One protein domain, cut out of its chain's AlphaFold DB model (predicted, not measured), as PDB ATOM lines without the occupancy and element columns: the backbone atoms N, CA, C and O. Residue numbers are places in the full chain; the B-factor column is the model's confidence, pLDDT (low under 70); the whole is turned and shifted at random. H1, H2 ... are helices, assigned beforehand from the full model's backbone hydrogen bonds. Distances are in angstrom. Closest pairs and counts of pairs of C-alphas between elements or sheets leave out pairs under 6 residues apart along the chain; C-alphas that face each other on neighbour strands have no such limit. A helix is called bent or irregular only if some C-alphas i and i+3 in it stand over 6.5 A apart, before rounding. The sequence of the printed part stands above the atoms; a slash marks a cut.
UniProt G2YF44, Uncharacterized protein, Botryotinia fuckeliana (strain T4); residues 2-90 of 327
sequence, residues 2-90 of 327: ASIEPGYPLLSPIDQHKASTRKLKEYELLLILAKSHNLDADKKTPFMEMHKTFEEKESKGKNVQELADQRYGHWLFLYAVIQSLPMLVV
ATOM      1  N   ALA A   2     -12.487  70.051 -59.279       47.97
ATOM      2  CA  ALA A   2     -12.328  71.087 -58.262       47.97
ATOM      3  C   ALA A   2     -13.655  71.275 -57.516       47.97
ATOM      4  O   ALA A   2     -14.696  71.475 -58.139       47.97
ATOM      5  N   SER A   3     -13.597  71.194 -56.195       56.03
ATOM      6  CA  SER A   3     -14.679  71.541 -55.280       56.03
ATOM      7  C   SER A   3     -15.062  73.020 -55.364       56.03
ATOM      8  O   SER A   3     -14.282  73.865 -55.801       56.03
ATOM      9  N   ILE A   4     -16.266  73.334 -54.887       59.00
ATOM     10  CA  ILE A   4     -16.778  74.712 -54.788       59.00
ATOM     11  C   ILE A   4     -16.066  75.468 -53.661       59.00
ATOM     12  O   ILE A   4     -15.680  76.621 -53.827       59.00
ATOM     13  N   GLU A   5     -15.857  74.789 -52.532       60.88
ATOM     14  CA  GLU A   5     -15.053  75.286 -51.418       60.88
ATOM     15  C   GLU A   5     -13.560  75.235 -51.789       60.88
ATOM     16  O   GLU A   5     -13.054  74.139 -52.070       60.88
ATOM     17  N   PRO A   6     -12.816  76.360 -51.746       63.94
ATOM     18  CA  PRO A   6     -11.367  76.354 -51.969       63.94
ATOM     19  C   PRO A   6     -10.616  75.594 -50.861       63.94
ATOM     20  O   PRO A   6      -9.510  75.112 -51.085       63.94
ATOM     21  N   GLY A   7     -11.235  75.443 -49.683       63.53
ATOM     22  CA  GLY A   7     -10.723  74.656 -48.560       63.53
ATOM     23  C   GLY A   7     -11.158  73.186 -48.534       63.53
ATOM     24  O   GLY A   7     -10.779  72.485 -47.604       63.53
ATOM     25  N   TYR A   8     -11.931  72.681 -49.505       64.69
ATOM     26  CA  TYR A   8     -12.431  71.290 -49.511       64.69
ATOM     27  C   TYR A   8     -11.381  70.195 -49.241       64.69
ATOM     28  O   TYR A   8     -11.677  69.325 -48.423       64.69
ATOM     29  N   PRO A   9     -10.163  70.202 -49.836       68.69
ATOM     30  CA  PRO A   9      -9.160  69.177 -49.526       68.69
ATOM     31  C   PRO A   9      -8.617  69.257 -48.087       68.69
ATOM     32  O   PRO A   9      -7.966  68.321 -47.638       68.69
ATOM     33  N   LEU A  10      -8.886  70.353 -47.365       73.88
ATOM     34  CA  LEU A  10      -8.509  70.573 -45.964       73.88
ATOM     35  C   LEU A  10      -9.661  70.277 -44.981       73.88
ATOM     36  O   LEU A  10      -9.445  70.273 -43.771       73.88
ATOM     37  N   LEU A  11     -10.886  70.043 -45.469       70.00
ATOM     38  CA  LEU A  11     -12.027  69.652 -44.636       70.00
ATOM     39  C   LEU A  11     -11.935  68.174 -44.228       70.00
ATOM     40  O   LEU A  11     -11.435  67.336 -44.976       70.00
ATOM     41  N   SER A  12     -12.483  67.845 -43.055       76.38
ATOM     42  CA  SER A  12     -12.631  66.460 -42.583       76.38
ATOM     43  C   SER A  12     -13.415  65.607 -43.598       76.38
ATOM     44  O   SER A  12     -14.385  66.118 -44.163       76.38
ATOM     45  N   PRO A  13     -13.099  64.309 -43.802       75.94
ATOM     46  CA  PRO A  13     -13.821  63.442 -44.743       75.94
ATOM     47  C   PRO A  13     -15.345  63.413 -44.537       75.94
ATOM     48  O   PRO A  13     -16.111  63.330 -45.495       75.94
ATOM     49  N   ILE A  14     -15.799  63.546 -43.285       76.62
ATOM     50  CA  ILE A  14     -17.226  63.620 -42.936       76.62
ATOM     51  C   ILE A  14     -17.861  64.915 -43.467       76.62
ATOM     52  O   ILE A  14     -19.001  64.906 -43.933       76.62
ATOM     53  N   ASP A  15     -17.137  66.031 -43.417       76.44
ATOM     54  CA  ASP A  15     -17.630  67.336 -43.855       76.44
ATOM     55  C   ASP A  15     -17.464  67.534 -45.368       76.44
ATOM     56  O   ASP A  15     -18.328  68.151 -45.988       76.44
ATOM     57  N   GLN A  16     -16.455  66.905 -45.986       74.00
ATOM     58  CA  GLN A  16     -16.386  66.717 -47.439       74.00
ATOM     59  C   GLN A  16     -17.635  65.982 -47.950       74.00
ATOM     60  O   GLN A  16     -18.304  66.482 -48.851       74.00
ATOM     61  N   HIS A  17     -18.020  64.866 -47.315       74.50
ATOM     62  CA  HIS A  17     -19.226  64.116 -47.679       74.50
ATOM     63  C   HIS A  17     -20.517  64.931 -47.479       74.50
ATOM     64  O   HIS A  17     -21.414  64.893 -48.320       74.50
ATOM     65  N   LYS A  18     -20.636  65.715 -46.396       75.62
ATOM     66  CA  LYS A  18     -21.774  66.643 -46.214       75.62
ATOM     67  C   LYS A  18     -21.809  67.719 -47.302       75.62
ATOM     68  O   LYS A  18     -22.880  68.020 -47.819       75.62
ATOM     69  N   ALA A  19     -20.661  68.289 -47.667       70.12
ATOM     70  CA  ALA A  19     -20.569  69.289 -48.727       70.12
ATOM     71  C   ALA A  19     -20.903  68.700 -50.111       70.12
ATOM     72  O   ALA A  19     -21.579  69.357 -50.896       70.12
ATOM     73  N   SER A  20     -20.506  67.452 -50.385       68.44
ATOM     74  CA  SER A  20     -20.771  66.743 -51.645       68.44
ATOM     75  C   SER A  20     -22.133  66.045 -51.722       68.44
ATOM     76  O   SER A  20     -22.418  65.409 -52.735       68.44
ATOM     77  N   THR A  21     -22.953  66.107 -50.665       76.50
ATOM     78  CA  THR A  21     -24.349  65.612 -50.634       76.50
ATOM     79  C   THR A  21     -25.382  66.729 -50.462       76.50
ATOM     80  O   THR A  21     -26.590  66.494 -50.538       76.50
ATOM     81  N   ARG A  22     -24.927  67.966 -50.246       81.12
ATOM     82  CA  ARG A  22     -25.777  69.142 -50.079       81.12
ATOM     83  C   ARG A  22     -26.310  69.629 -51.431       81.12
ATOM     84  O   ARG A  22     -25.551  69.896 -52.356       81.12
ATOM     85  N   LYS A  23     -27.620  69.889 -51.495       81.75
ATOM     86  CA  LYS A  23     -28.246  70.601 -52.623       81.75
ATOM     87  C   LYS A  23     -27.616  71.977 -52.834       81.75
ATOM     88  O   LYS A  23     -27.515  72.767 -51.889       81.75
ATOM     89  N   LEU A  24     -27.238  72.256 -54.076       80.50
ATOM     90  CA  LEU A  24     -26.599  73.507 -54.466       80.50
ATOM     91  C   LEU A  24     -27.574  74.680 -54.407       80.50
ATOM     92  O   LEU A  24     -28.752  74.545 -54.746       80.50
ATOM     93  N   LYS A  25     -27.077  75.853 -54.005       83.56
ATOM     94  CA  LYS A  25     -27.821  77.105 -54.184       83.56
ATOM     95  C   LYS A  25     -27.734  77.552 -55.643       83.56
ATOM     96  O   LYS A  25     -26.763  77.259 -56.336       83.56
ATOM     97  N   GLU A  26     -28.713  78.329 -56.093       81.81
ATOM     98  CA  GLU A  26     -28.832  78.735 -57.502       81.81
ATOM     99  C   GLU A  26     -27.606  79.511 -58.028       81.81
ATOM    100  O   GLU A  26     -27.164  79.267 -59.148       81.81
ATOM    101  N   TYR A  27     -26.974  80.357 -57.202       82.69
ATOM    102  CA  TYR A  27     -25.737  81.054 -57.592       82.69
ATOM    103  C   TYR A  27     -24.508  80.128 -57.666       82.69
ATOM    104  O   TYR A  27     -23.619  80.355 -58.484       82.69
ATOM    105  N   GLU A  28     -24.448  79.085 -56.830       83.38
ATOM    106  CA  GLU A  28     -23.355  78.102 -56.818       83.38
ATOM    107  C   GLU A  28     -23.446  77.242 -58.087       83.38
ATOM    108  O   GLU A  28     -22.461  77.076 -58.801       83.38
ATOM    109  N   LEU A  29     -24.661  76.794 -58.418       84.31
ATOM    110  CA  LEU A  29     -25.012  76.085 -59.649       84.31
ATOM    111  C   LEU A  29     -24.617  76.878 -60.904       84.31
ATOM    112  O   LEU A  29     -23.891  76.352 -61.747       84.31
ATOM    113  N   LEU A  30     -25.039  78.143 -61.021       83.69
ATOM    114  CA  LEU A  30     -24.728  78.986 -62.184       83.69
ATOM    115  C   LEU A  30     -23.215  79.169 -62.375       83.69
ATOM    116  O   LEU A  30     -22.718  79.075 -63.499       83.69
ATOM    117  N   LEU A  31     -22.470  79.368 -61.283       84.94
ATOM    118  CA  LEU A  31     -21.012  79.498 -61.321       84.94
ATOM    119  C   LEU A  31     -20.326  78.197 -61.770       84.94
ATOM    120  O   LEU A  31     -19.375  78.245 -62.551       84.94
ATOM    121  N   ILE A  32     -20.808  77.037 -61.307       84.19
ATOM    122  CA  ILE A  32     -20.295  75.720 -61.718       84.19
ATOM    123  C   ILE A  32     -20.542  75.498 -63.210       84.19
ATOM    124  O   ILE A  32     -19.604  75.130 -63.918       84.19
ATOM    125  N   LEU A  33     -21.762  75.745 -63.704       83.81
ATOM    126  CA  LEU A  33     -22.094  75.587 -65.124       83.81
ATOM    127  C   LEU A  33     -21.223  76.492 -66.005       83.81
ATOM    128  O   LEU A  33     -20.596  75.996 -66.937       83.81
ATOM    129  N   ALA A  34     -21.097  77.776 -65.652       83.62
ATOM    130  CA  ALA A  34     -20.264  78.727 -66.386       83.62
ATOM    131  C   ALA A  34     -18.775  78.333 -66.395       83.62
ATOM    132  O   ALA A  34     -18.141  78.347 -67.447       83.62
ATOM    133  N   LYS A  35     -18.213  77.920 -65.247       84.81
ATOM    134  CA  LYS A  35     -16.807  77.483 -65.138       84.81
ATOM    135  C   LYS A  35     -16.519  76.166 -65.870       84.81
ATOM    136  O   LYS A  35     -15.363  75.859 -66.149       84.81
ATOM    137  N   SER A  36     -17.548  75.368 -66.134       81.75
ATOM    138  CA  SER A  36     -17.433  74.054 -66.767       81.75
ATOM    139  C   SER A  36     -17.891  74.043 -68.230       81.75
ATOM    140  O   SER A  36     -18.022  72.970 -68.823       81.75
ATOM    141  N   HIS A  37     -18.121  75.214 -68.831       83.12
ATOM    142  CA  HIS A  37     -18.175  75.389 -70.283       83.12
ATOM    143  C   HIS A  37     -16.811  75.863 -70.805       83.12
ATOM    144  O   HIS A  37     -16.135  76.678 -70.180       83.12
ATOM    145  N   ASN A  38     -16.423  75.361 -71.974       82.50
ATOM    146  CA  ASN A  38     -15.197  75.754 -72.663       82.50
ATOM    147  C   ASN A  38     -15.411  77.109 -73.361       82.50
ATOM    148  O   ASN A  38     -16.187  77.198 -74.314       82.50
ATOM    149  N   LEU A  39     -14.748  78.164 -72.874       77.25
ATOM    150  CA  LEU A  39     -14.922  79.546 -73.357       77.25
ATOM    151  C   LEU A  39     -14.496  79.731 -74.825       77.25
ATOM    152  O   LEU A  39     -15.059  80.554 -75.539       77.25
ATOM    153  N   ASP A  40     -13.525  78.941 -75.277       77.06
ATOM    154  CA  ASP A  40     -13.028  78.855 -76.653       77.06
ATOM    155  C   ASP A  40     -14.025  78.193 -77.625       77.06
ATOM    156  O   ASP A  40     -13.969  78.424 -78.834       77.06
ATOM    157  N   ALA A  41     -14.968  77.403 -77.103       71.69
ATOM    158  CA  ALA A  41     -15.957  76.664 -77.885       71.69
ATOM    159  C   ALA A  41     -17.362  77.304 -77.892       71.69
ATOM    160  O   ALA A  41     -18.277  76.744 -78.503       71.69
ATOM    161  N   ASP A  42     -17.562  78.462 -77.244       74.69
ATOM    162  CA  ASP A  42     -18.887  79.080 -77.067       74.69
ATOM    163  C   ASP A  42     -19.416  79.782 -78.335       74.69
ATOM    164  O   ASP A  42     -19.473  81.009 -78.458       74.69
ATOM    165  N   LYS A  43     -19.823  78.971 -79.314       78.19
ATOM    166  CA  LYS A  43     -20.526  79.428 -80.514       78.19
ATOM    167  C   LYS A  43     -22.004  79.644 -80.190       78.19
ATOM    168  O   LYS A  43     -22.719  78.691 -79.882       78.19
ATOM    169  N   LYS A  44     -22.482  80.881 -80.359       79.38
ATOM    170  CA  LYS A  44     -23.902  81.264 -80.247       79.38
ATOM    171  C   LYS A  44     -24.732  80.697 -81.403       79.38
ATOM    172  O   LYS A  44     -25.082  81.404 -82.344       79.38
ATOM    173  N   THR A  45     -25.001  79.396 -81.358       85.25
ATOM    174  CA  THR A  45     -25.973  78.742 -82.238       85.25
ATOM    175  C   THR A  45     -27.288  78.532 -81.481       85.25
ATOM    176  O   THR A  45     -27.253  78.320 -80.264       85.25
ATOM    177  N   PRO A  46     -28.450  78.510 -82.164       85.12
ATOM    178  CA  PRO A  46     -29.737  78.277 -81.504       85.12
ATOM    179  C   PRO A  46     -29.777  76.968 -80.702       85.12
ATOM    180  O   PRO A  46     -30.381  76.906 -79.635       85.12
ATOM    181  N   PHE A  47     -29.084  75.926 -81.178       82.75
ATOM    182  CA  PHE A  47     -28.945  74.661 -80.455       82.75
ATOM    183  C   PHE A  47     -28.176  74.819 -79.134       82.75
ATOM    184  O   PHE A  47     -28.622  74.301 -78.113       82.75
ATOM    185  N   MET A  48     -27.058  75.552 -79.131       83.88
ATOM    186  CA  MET A  48     -26.261  75.775 -77.917       83.88
ATOM    187  C   MET A  48     -27.020  76.613 -76.882       83.88
ATOM    188  O   MET A  48     -26.936  76.328 -75.688       83.88
ATOM    189  N   GLU A  49     -27.801  77.602 -77.320       86.62
ATOM    190  CA  GLU A  49     -28.668  78.386 -76.432       86.62
ATOM    191  C   GLU A  49     -29.791  77.520 -75.838       86.62
ATOM    192  O   GLU A  49     -29.971  77.500 -74.619       86.62
ATOM    193  N   MET A  50     -30.480  76.714 -76.658       87.25
ATOM    194  CA  MET A  50     -31.472  75.753 -76.161       87.25
ATOM    195  C   MET A  50     -30.857  74.758 -75.167       87.25
ATOM    196  O   MET A  50     -31.409  74.585 -74.080       87.25
ATOM    197  N   HIS A  51     -29.693  74.174 -75.476       87.25
ATOM    198  CA  HIS A  51     -28.984  73.263 -74.573       87.25
ATOM    199  C   HIS A  51     -28.621  73.937 -73.242       87.25
ATOM    200  O   HIS A  51     -28.870  73.361 -72.186       87.25
ATOM    201  N   LYS A  52     -28.099  75.172 -73.262       86.88
ATOM    202  CA  LYS A  52     -27.803  75.944 -72.042       86.88
ATOM    203  C   LYS A  52     -29.058  76.165 -71.187       86.88
ATOM    204  O   LYS A  52     -29.016  75.918 -69.985       86.88
ATOM    205  N   THR A  53     -30.190  76.548 -71.788       88.50
ATOM    206  CA  THR A  53     -31.450  76.719 -71.030       88.50
ATOM    207  C   THR A  53     -32.034  75.401 -70.511       88.50
ATOM    208  O   THR A  53     -32.696  75.393 -69.475       88.50
ATOM    209  N   PHE A  54     -31.806  74.284 -71.208       89.06
ATOM    210  CA  PHE A  54     -32.179  72.947 -70.743       89.06
ATOM    211  C   PHE A  54     -31.308  72.511 -69.557       89.06
ATOM    212  O   PHE A  54     -31.839  72.104 -68.526       89.06
ATOM    213  N   GLU A  55     -29.989  72.679 -69.662       87.94
ATOM    214  CA  GLU A  55     -29.027  72.368 -68.603       87.94
ATOM    215  C   GLU A  55     -29.294  73.187 -67.326       87.94
ATOM    216  O   GLU A  55     -29.284  72.635 -66.225       87.94
ATOM    217  N   GLU A  56     -29.618  74.480 -67.452       86.69
ATOM    218  CA  GLU A  56     -29.989  75.328 -66.310       86.69
ATOM    219  C   GLU A  56     -31.309  74.888 -65.652       86.69
ATOM    220  O   GLU A  56     -31.420  74.904 -64.429       86.69
ATOM    221  N   LYS A  57     -32.314  74.465 -66.435       88.25
ATOM    222  CA  LYS A  57     -33.594  73.958 -65.900       88.25
ATOM    223  C   LYS A  57     -33.420  72.630 -65.173       88.25
ATOM    224  O   LYS A  57     -33.936  72.467 -64.072       88.25
ATOM    225  N   GLU A  58     -32.692  71.699 -65.777       86.69
ATOM    226  CA  GLU A  58     -32.481  70.366 -65.219       86.69
ATOM    227  C   GLU A  58     -31.583  70.371 -63.980       86.69
ATOM    228  O   GLU A  58     -31.766  69.546 -63.091       86.69
ATOM    229  N   SER A  59     -30.599  71.264 -63.895       83.25
ATOM    230  CA  SER A  59     -29.676  71.300 -62.753       83.25
ATOM    231  C   SER A  59     -30.316  71.817 -61.455       83.25
ATOM    232  O   SER A  59     -29.741  71.629 -60.378       83.25
ATOM    233  N   LYS A  60     -31.506  72.443 -61.503       84.31
ATOM    234  CA  LYS A  60     -32.120  73.086 -60.327       84.31
ATOM    235  C   LYS A  60     -32.431  72.079 -59.219       84.31
ATOM    236  O   LYS A  60     -33.162  71.111 -59.400       84.31
ATOM    237  N   GLY A  61     -31.894  72.345 -58.028       79.69
ATOM    238  CA  GLY A  61     -32.112  71.527 -56.832       79.69
ATOM    239  C   GLY A  61     -31.312  70.220 -56.769       79.69
ATOM    240  O   GLY A  61     -31.478  69.493 -55.783       79.69
ATOM    241  N   LYS A  62     -30.455  69.943 -57.763       81.62
ATOM    242  CA  LYS A  62     -29.526  68.807 -57.766       81.62
ATOM    243  C   LYS A  62     -28.304  69.061 -56.874       81.62
ATOM    244  O   LYS A  62     -27.965  70.192 -56.510       81.62
ATOM    245  N   ASN A  63     -27.664  67.971 -56.484       84.56
ATOM    246  CA  ASN A  63     -26.410  67.924 -55.744       84.56
ATOM    247  C   ASN A  63     -25.187  67.952 -56.696       84.56
ATOM    248  O   ASN A  63     -25.318  67.690 -57.890       84.56
ATOM    249  N   VAL A  64     -23.984  68.224 -56.174       80.75
ATOM    250  CA  VAL A  64     -22.719  68.252 -56.945       80.75
ATOM    251  C   VAL A  64     -22.497  66.956 -57.729       80.75
ATOM    252  O   VAL A  64     -22.175  67.004 -58.916       80.75
ATOM    253  N   GLN A  65     -22.691  65.808 -57.074       81.94
ATOM    254  CA  GLN A  65     -22.502  64.494 -57.693       81.94
ATOM    255  C   GLN A  65     -23.528  64.242 -58.808       81.94
ATOM    256  O   GLN A  65     -23.162  63.845 -59.906       81.94
ATOM    257  N   GLU A  66     -24.799  64.572 -58.569       85.06
ATOM    258  CA  GLU A  66     -25.879  64.416 -59.554       85.06
ATOM    259  C   GLU A  66     -25.664  65.306 -60.791       85.06
ATOM    260  O   GLU A  66     -25.981  64.905 -61.909       85.06
ATOM    261  N   LEU A  67     -25.097  66.505 -60.610       85.12
ATOM    262  CA  LEU A  67     -24.761  67.427 -61.700       85.12
ATOM    263  C   LEU A  67     -23.563  66.919 -62.524       85.12
ATOM    264  O   LEU A  67     -23.558  67.049 -63.750       85.12
ATOM    265  N   ALA A  68     -22.576  66.291 -61.875       84.25
ATOM    266  CA  ALA A  68     -21.491  65.584 -62.554       84.25
ATOM    267  C   ALA A  68     -22.016  64.389 -63.370       84.25
ATOM    268  O   ALA A  68     -21.741  64.298 -64.568       84.25
ATOM    269  N   ASP A  69     -22.826  63.529 -62.751       87.44
ATOM    270  CA  ASP A  69     -23.392  62.332 -63.379       87.44
ATOM    271  C   ASP A  69     -24.313  62.690 -64.555       87.44
ATOM    272  O   ASP A  69     -24.220  62.084 -65.625       87.44
ATOM    273  N   GLN A  70     -25.126  63.746 -64.421       87.19
ATOM    274  CA  GLN A  70     -25.924  64.277 -65.527       87.19
ATOM    275  C   GLN A  70     -25.046  64.705 -66.712       87.19
ATOM    276  O   GLN A  70     -25.363  64.389 -67.861       87.19
ATOM    277  N   ARG A  71     -23.934  65.406 -66.461       86.12
ATOM    278  CA  ARG A  71     -23.018  65.839 -67.526       86.12
ATOM    279  C   ARG A  71     -22.314  64.674 -68.205       86.12
ATOM    280  O   ARG A  71     -22.195  64.692 -69.429       86.12
ATOM    281  N   TYR A  72     -21.897  63.655 -67.456       87.06
ATOM    282  CA  TYR A  72     -21.395  62.417 -68.052       87.06
ATOM    283  C   TYR A  72     -22.471  61.753 -68.923       87.06
ATOM    284  O   TYR A  72     -22.179  61.367 -70.051       87.06
ATOM    285  N   GLY A  73     -23.727  61.720 -68.464       88.38
ATOM    286  CA  GLY A  73     -24.874  61.254 -69.247       88.38
ATOM    287  C   GLY A  73     -25.079  62.025 -70.557       88.38
ATOM    288  O   GLY A  73     -25.215  61.405 -71.610       88.38
ATOM    289  N   HIS A  74     -25.031  63.361 -70.529       88.00
ATOM    290  CA  HIS A  74     -25.129  64.195 -71.735       88.00
ATOM    291  C   HIS A  74     -23.995  63.908 -72.734       88.00
ATOM    292  O   HIS A  74     -24.254  63.752 -73.927       88.00
ATOM    293  N   TRP A  75     -22.749  63.798 -72.259       85.62
ATOM    294  CA  TRP A  75     -21.596  63.475 -73.107       85.62
ATOM    295  C   TRP A  75     -21.687  62.071 -73.711       85.62
ATOM    296  O   TRP A  75     -21.428  61.908 -74.902       85.62
ATOM    297  N   LEU A  76     -22.097  61.071 -72.925       86.12
ATOM    298  CA  LEU A  76     -22.307  59.700 -73.398       86.12
ATOM    299  C   LEU A  76     -23.441  59.619 -74.425       86.12
ATOM    300  O   LEU A  76     -23.288  58.948 -75.444       86.12
ATOM    301  N   PHE A  77     -24.548  60.332 -74.203       85.75
ATOM    302  CA  PHE A  77     -25.649  60.415 -75.162       85.75
ATOM    303  C   PHE A  77     -25.208  61.076 -76.472       85.75
ATOM    304  O   PHE A  77     -25.429  60.519 -77.545       85.75
ATOM    305  N   LEU A  78     -24.522  62.223 -76.400       83.75
ATOM    306  CA  LEU A  78     -24.007  62.912 -77.583       83.75
ATOM    307  C   LEU A  78     -23.010  62.032 -78.353       83.75
ATOM    308  O   LEU A  78     -23.072  61.962 -79.579       83.75
ATOM    309  N   TYR A  79     -22.139  61.310 -77.644       83.00
ATOM    310  CA  TYR A  79     -21.219  60.345 -78.243       83.00
ATOM    311  C   TYR A  79     -21.967  59.192 -78.931       83.00
ATOM    312  O   TYR A  79     -21.654  58.868 -80.072       83.00
ATOM    313  N   ALA A  80     -23.006  58.630 -78.304       82.12
ATOM    314  CA  ALA A  80     -23.841  57.582 -78.897       82.12
ATOM    315  C   ALA A  80     -24.610  58.059 -80.145       82.12
ATOM    316  O   ALA A  80     -24.709  57.319 -81.125       82.12
ATOM    317  N   VAL A  81     -25.113  59.298 -80.156       82.38
ATOM    318  CA  VAL A  81     -25.735  59.920 -81.341       82.38
ATOM    319  C   VAL A  81     -24.707  60.123 -82.460       82.38
ATOM    320  O   VAL A  81     -24.961  59.745 -83.601       82.38
ATOM    321  N   ILE A  82     -23.517  60.645 -82.152       75.50
ATOM    322  CA  ILE A  82     -22.437  60.834 -83.138       75.50
ATOM    323  C   ILE A  82     -21.914  59.490 -83.670       75.50
ATOM    324  O   ILE A  82     -21.556  59.397 -84.841       75.50
ATOM    325  N   GLN A  83     -21.888  58.446 -82.840       74.31
ATOM    326  CA  GLN A  83     -21.459  57.105 -83.234       74.31
ATOM    327  C   GLN A  83     -22.538  56.351 -84.025       74.31
ATOM    328  O   GLN A  83     -22.194  55.555 -84.890       74.31
ATOM    329  N   SER A  84     -23.828  56.600 -83.781       69.88
ATOM    330  CA  SER A  84     -24.919  55.977 -84.552       69.88
ATOM    331  C   SER A  84     -25.239  56.706 -85.858       69.88
ATOM    332  O   SER A  84     -25.694  56.062 -86.802       69.88
ATOM    333  N   LEU A  85     -24.941  58.007 -85.962       66.12
ATOM    334  CA  LEU A  85     -25.133  58.804 -87.178       66.12
ATOM    335  C   LEU A  85     -24.581  58.124 -88.450       66.12
ATOM    336  O   LEU A  85     -25.366  57.947 -89.376       66.12
ATOM    337  N   PRO A  86     -23.320  57.641 -88.508       60.34
ATOM    338  CA  PRO A  86     -22.781  56.910 -89.664       60.34
ATOM    339  C   PRO A  86     -23.583  55.677 -90.112       60.34
ATOM    340  O   PRO A  86     -23.521  55.320 -91.284       60.34
ATOM    341  N   MET A  87     -24.346  55.036 -89.217       57.31
ATOM    342  CA  MET A  87     -25.230  53.906 -89.556       57.31
ATOM    343  C   MET A  87     -26.602  54.363 -90.075       57.31
ATOM    344  O   MET A  87     -27.289  53.595 -90.739       57.31
ATOM    345  N   LEU A  88     -27.008  55.596 -89.758       53.06
ATOM    346  CA  LEU A  88     -28.284  56.213 -90.143       53.06
ATOM    347  C   LEU A  88     -28.153  57.097 -91.405       53.06
ATOM    348  O   LEU A  88     -29.145  57.447 -92.031       53.06
ATOM    349  N   VAL A  89     -26.915  57.404 -91.802       53.72
ATOM    350  CA  VAL A  89     -26.473  58.104 -93.030       53.72
ATOM    351  C   VAL A  89     -26.708  57.285 -94.322       53.72
ATOM    352  O   VAL A  89     -26.395  57.753 -95.417       53.72
ATOM    353  N   VAL A  90     -27.269  56.074 -94.223       46.53
ATOM    354  CA  VAL A  90     -27.476  55.158 -95.355       46.53
ATOM    355  C   VAL A  90     -28.879  55.325 -95.955       46.53
ATOM    356  O   VAL A  90     -29.875  54.971 -95.332       46.53
TER     357      VAL A  90
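AT A GLANCE: This is residues 2 to 90 of the 327 residues of an uncharacterized protein of Botryotinia fuckeliana (strain T4) (UniProt G2YF44). A loose set of helices that touch nowhere: H2 and H3, tilted to each other and running opposite ways, are near the long helix H4, with H1 at one end of the whole; at the other end two separate stretches stick out, residues 38 to 51, of which 46 to 51 belong to H3, and residues 75 to 90, of which 75 to 88 belong to H4, the latter an arm that makes much of the length. The 89 printed residues hold H1, H2, H3, H4 in that order, all helix with no named strand; the whole is loose, radius of gyration of the C-alphas 16.2 A, spanning 56 by 25 by 24 A.

IN THESE COORDINATES: H1 is residues 13 to 19, from C-alpha 13 at (-13.821, 63.442, -44.743). H2 is residues 26 to 35, H3 46 to 58, 18.3 A, and H4 64 to 88, 35.7 A, ending at (-28.284, 56.213, -90.143). H4 is only just irregular: C-alphas 83 and 86 are 6.6 A apart.

HOW THE PARTS SIT: H2 and H3 are close but not clearly touching, closest C-alphas Leu 30 and Glu 56, 7.6 A, at a steep tilt of 40 degrees. H4 is near H2 and H3; H1 is apart from H2, H3 and H4. Every O i to N i+4 pair is within hydrogen-bond range in H1, H2 and H3, and 19 of 21 in H4.

THE WHOLE: The printed part has no cut and no long link. Residues 38 to 51 also stand free. Residues 2 to 9, 20 and 84 to 90 have pLDDT under 70.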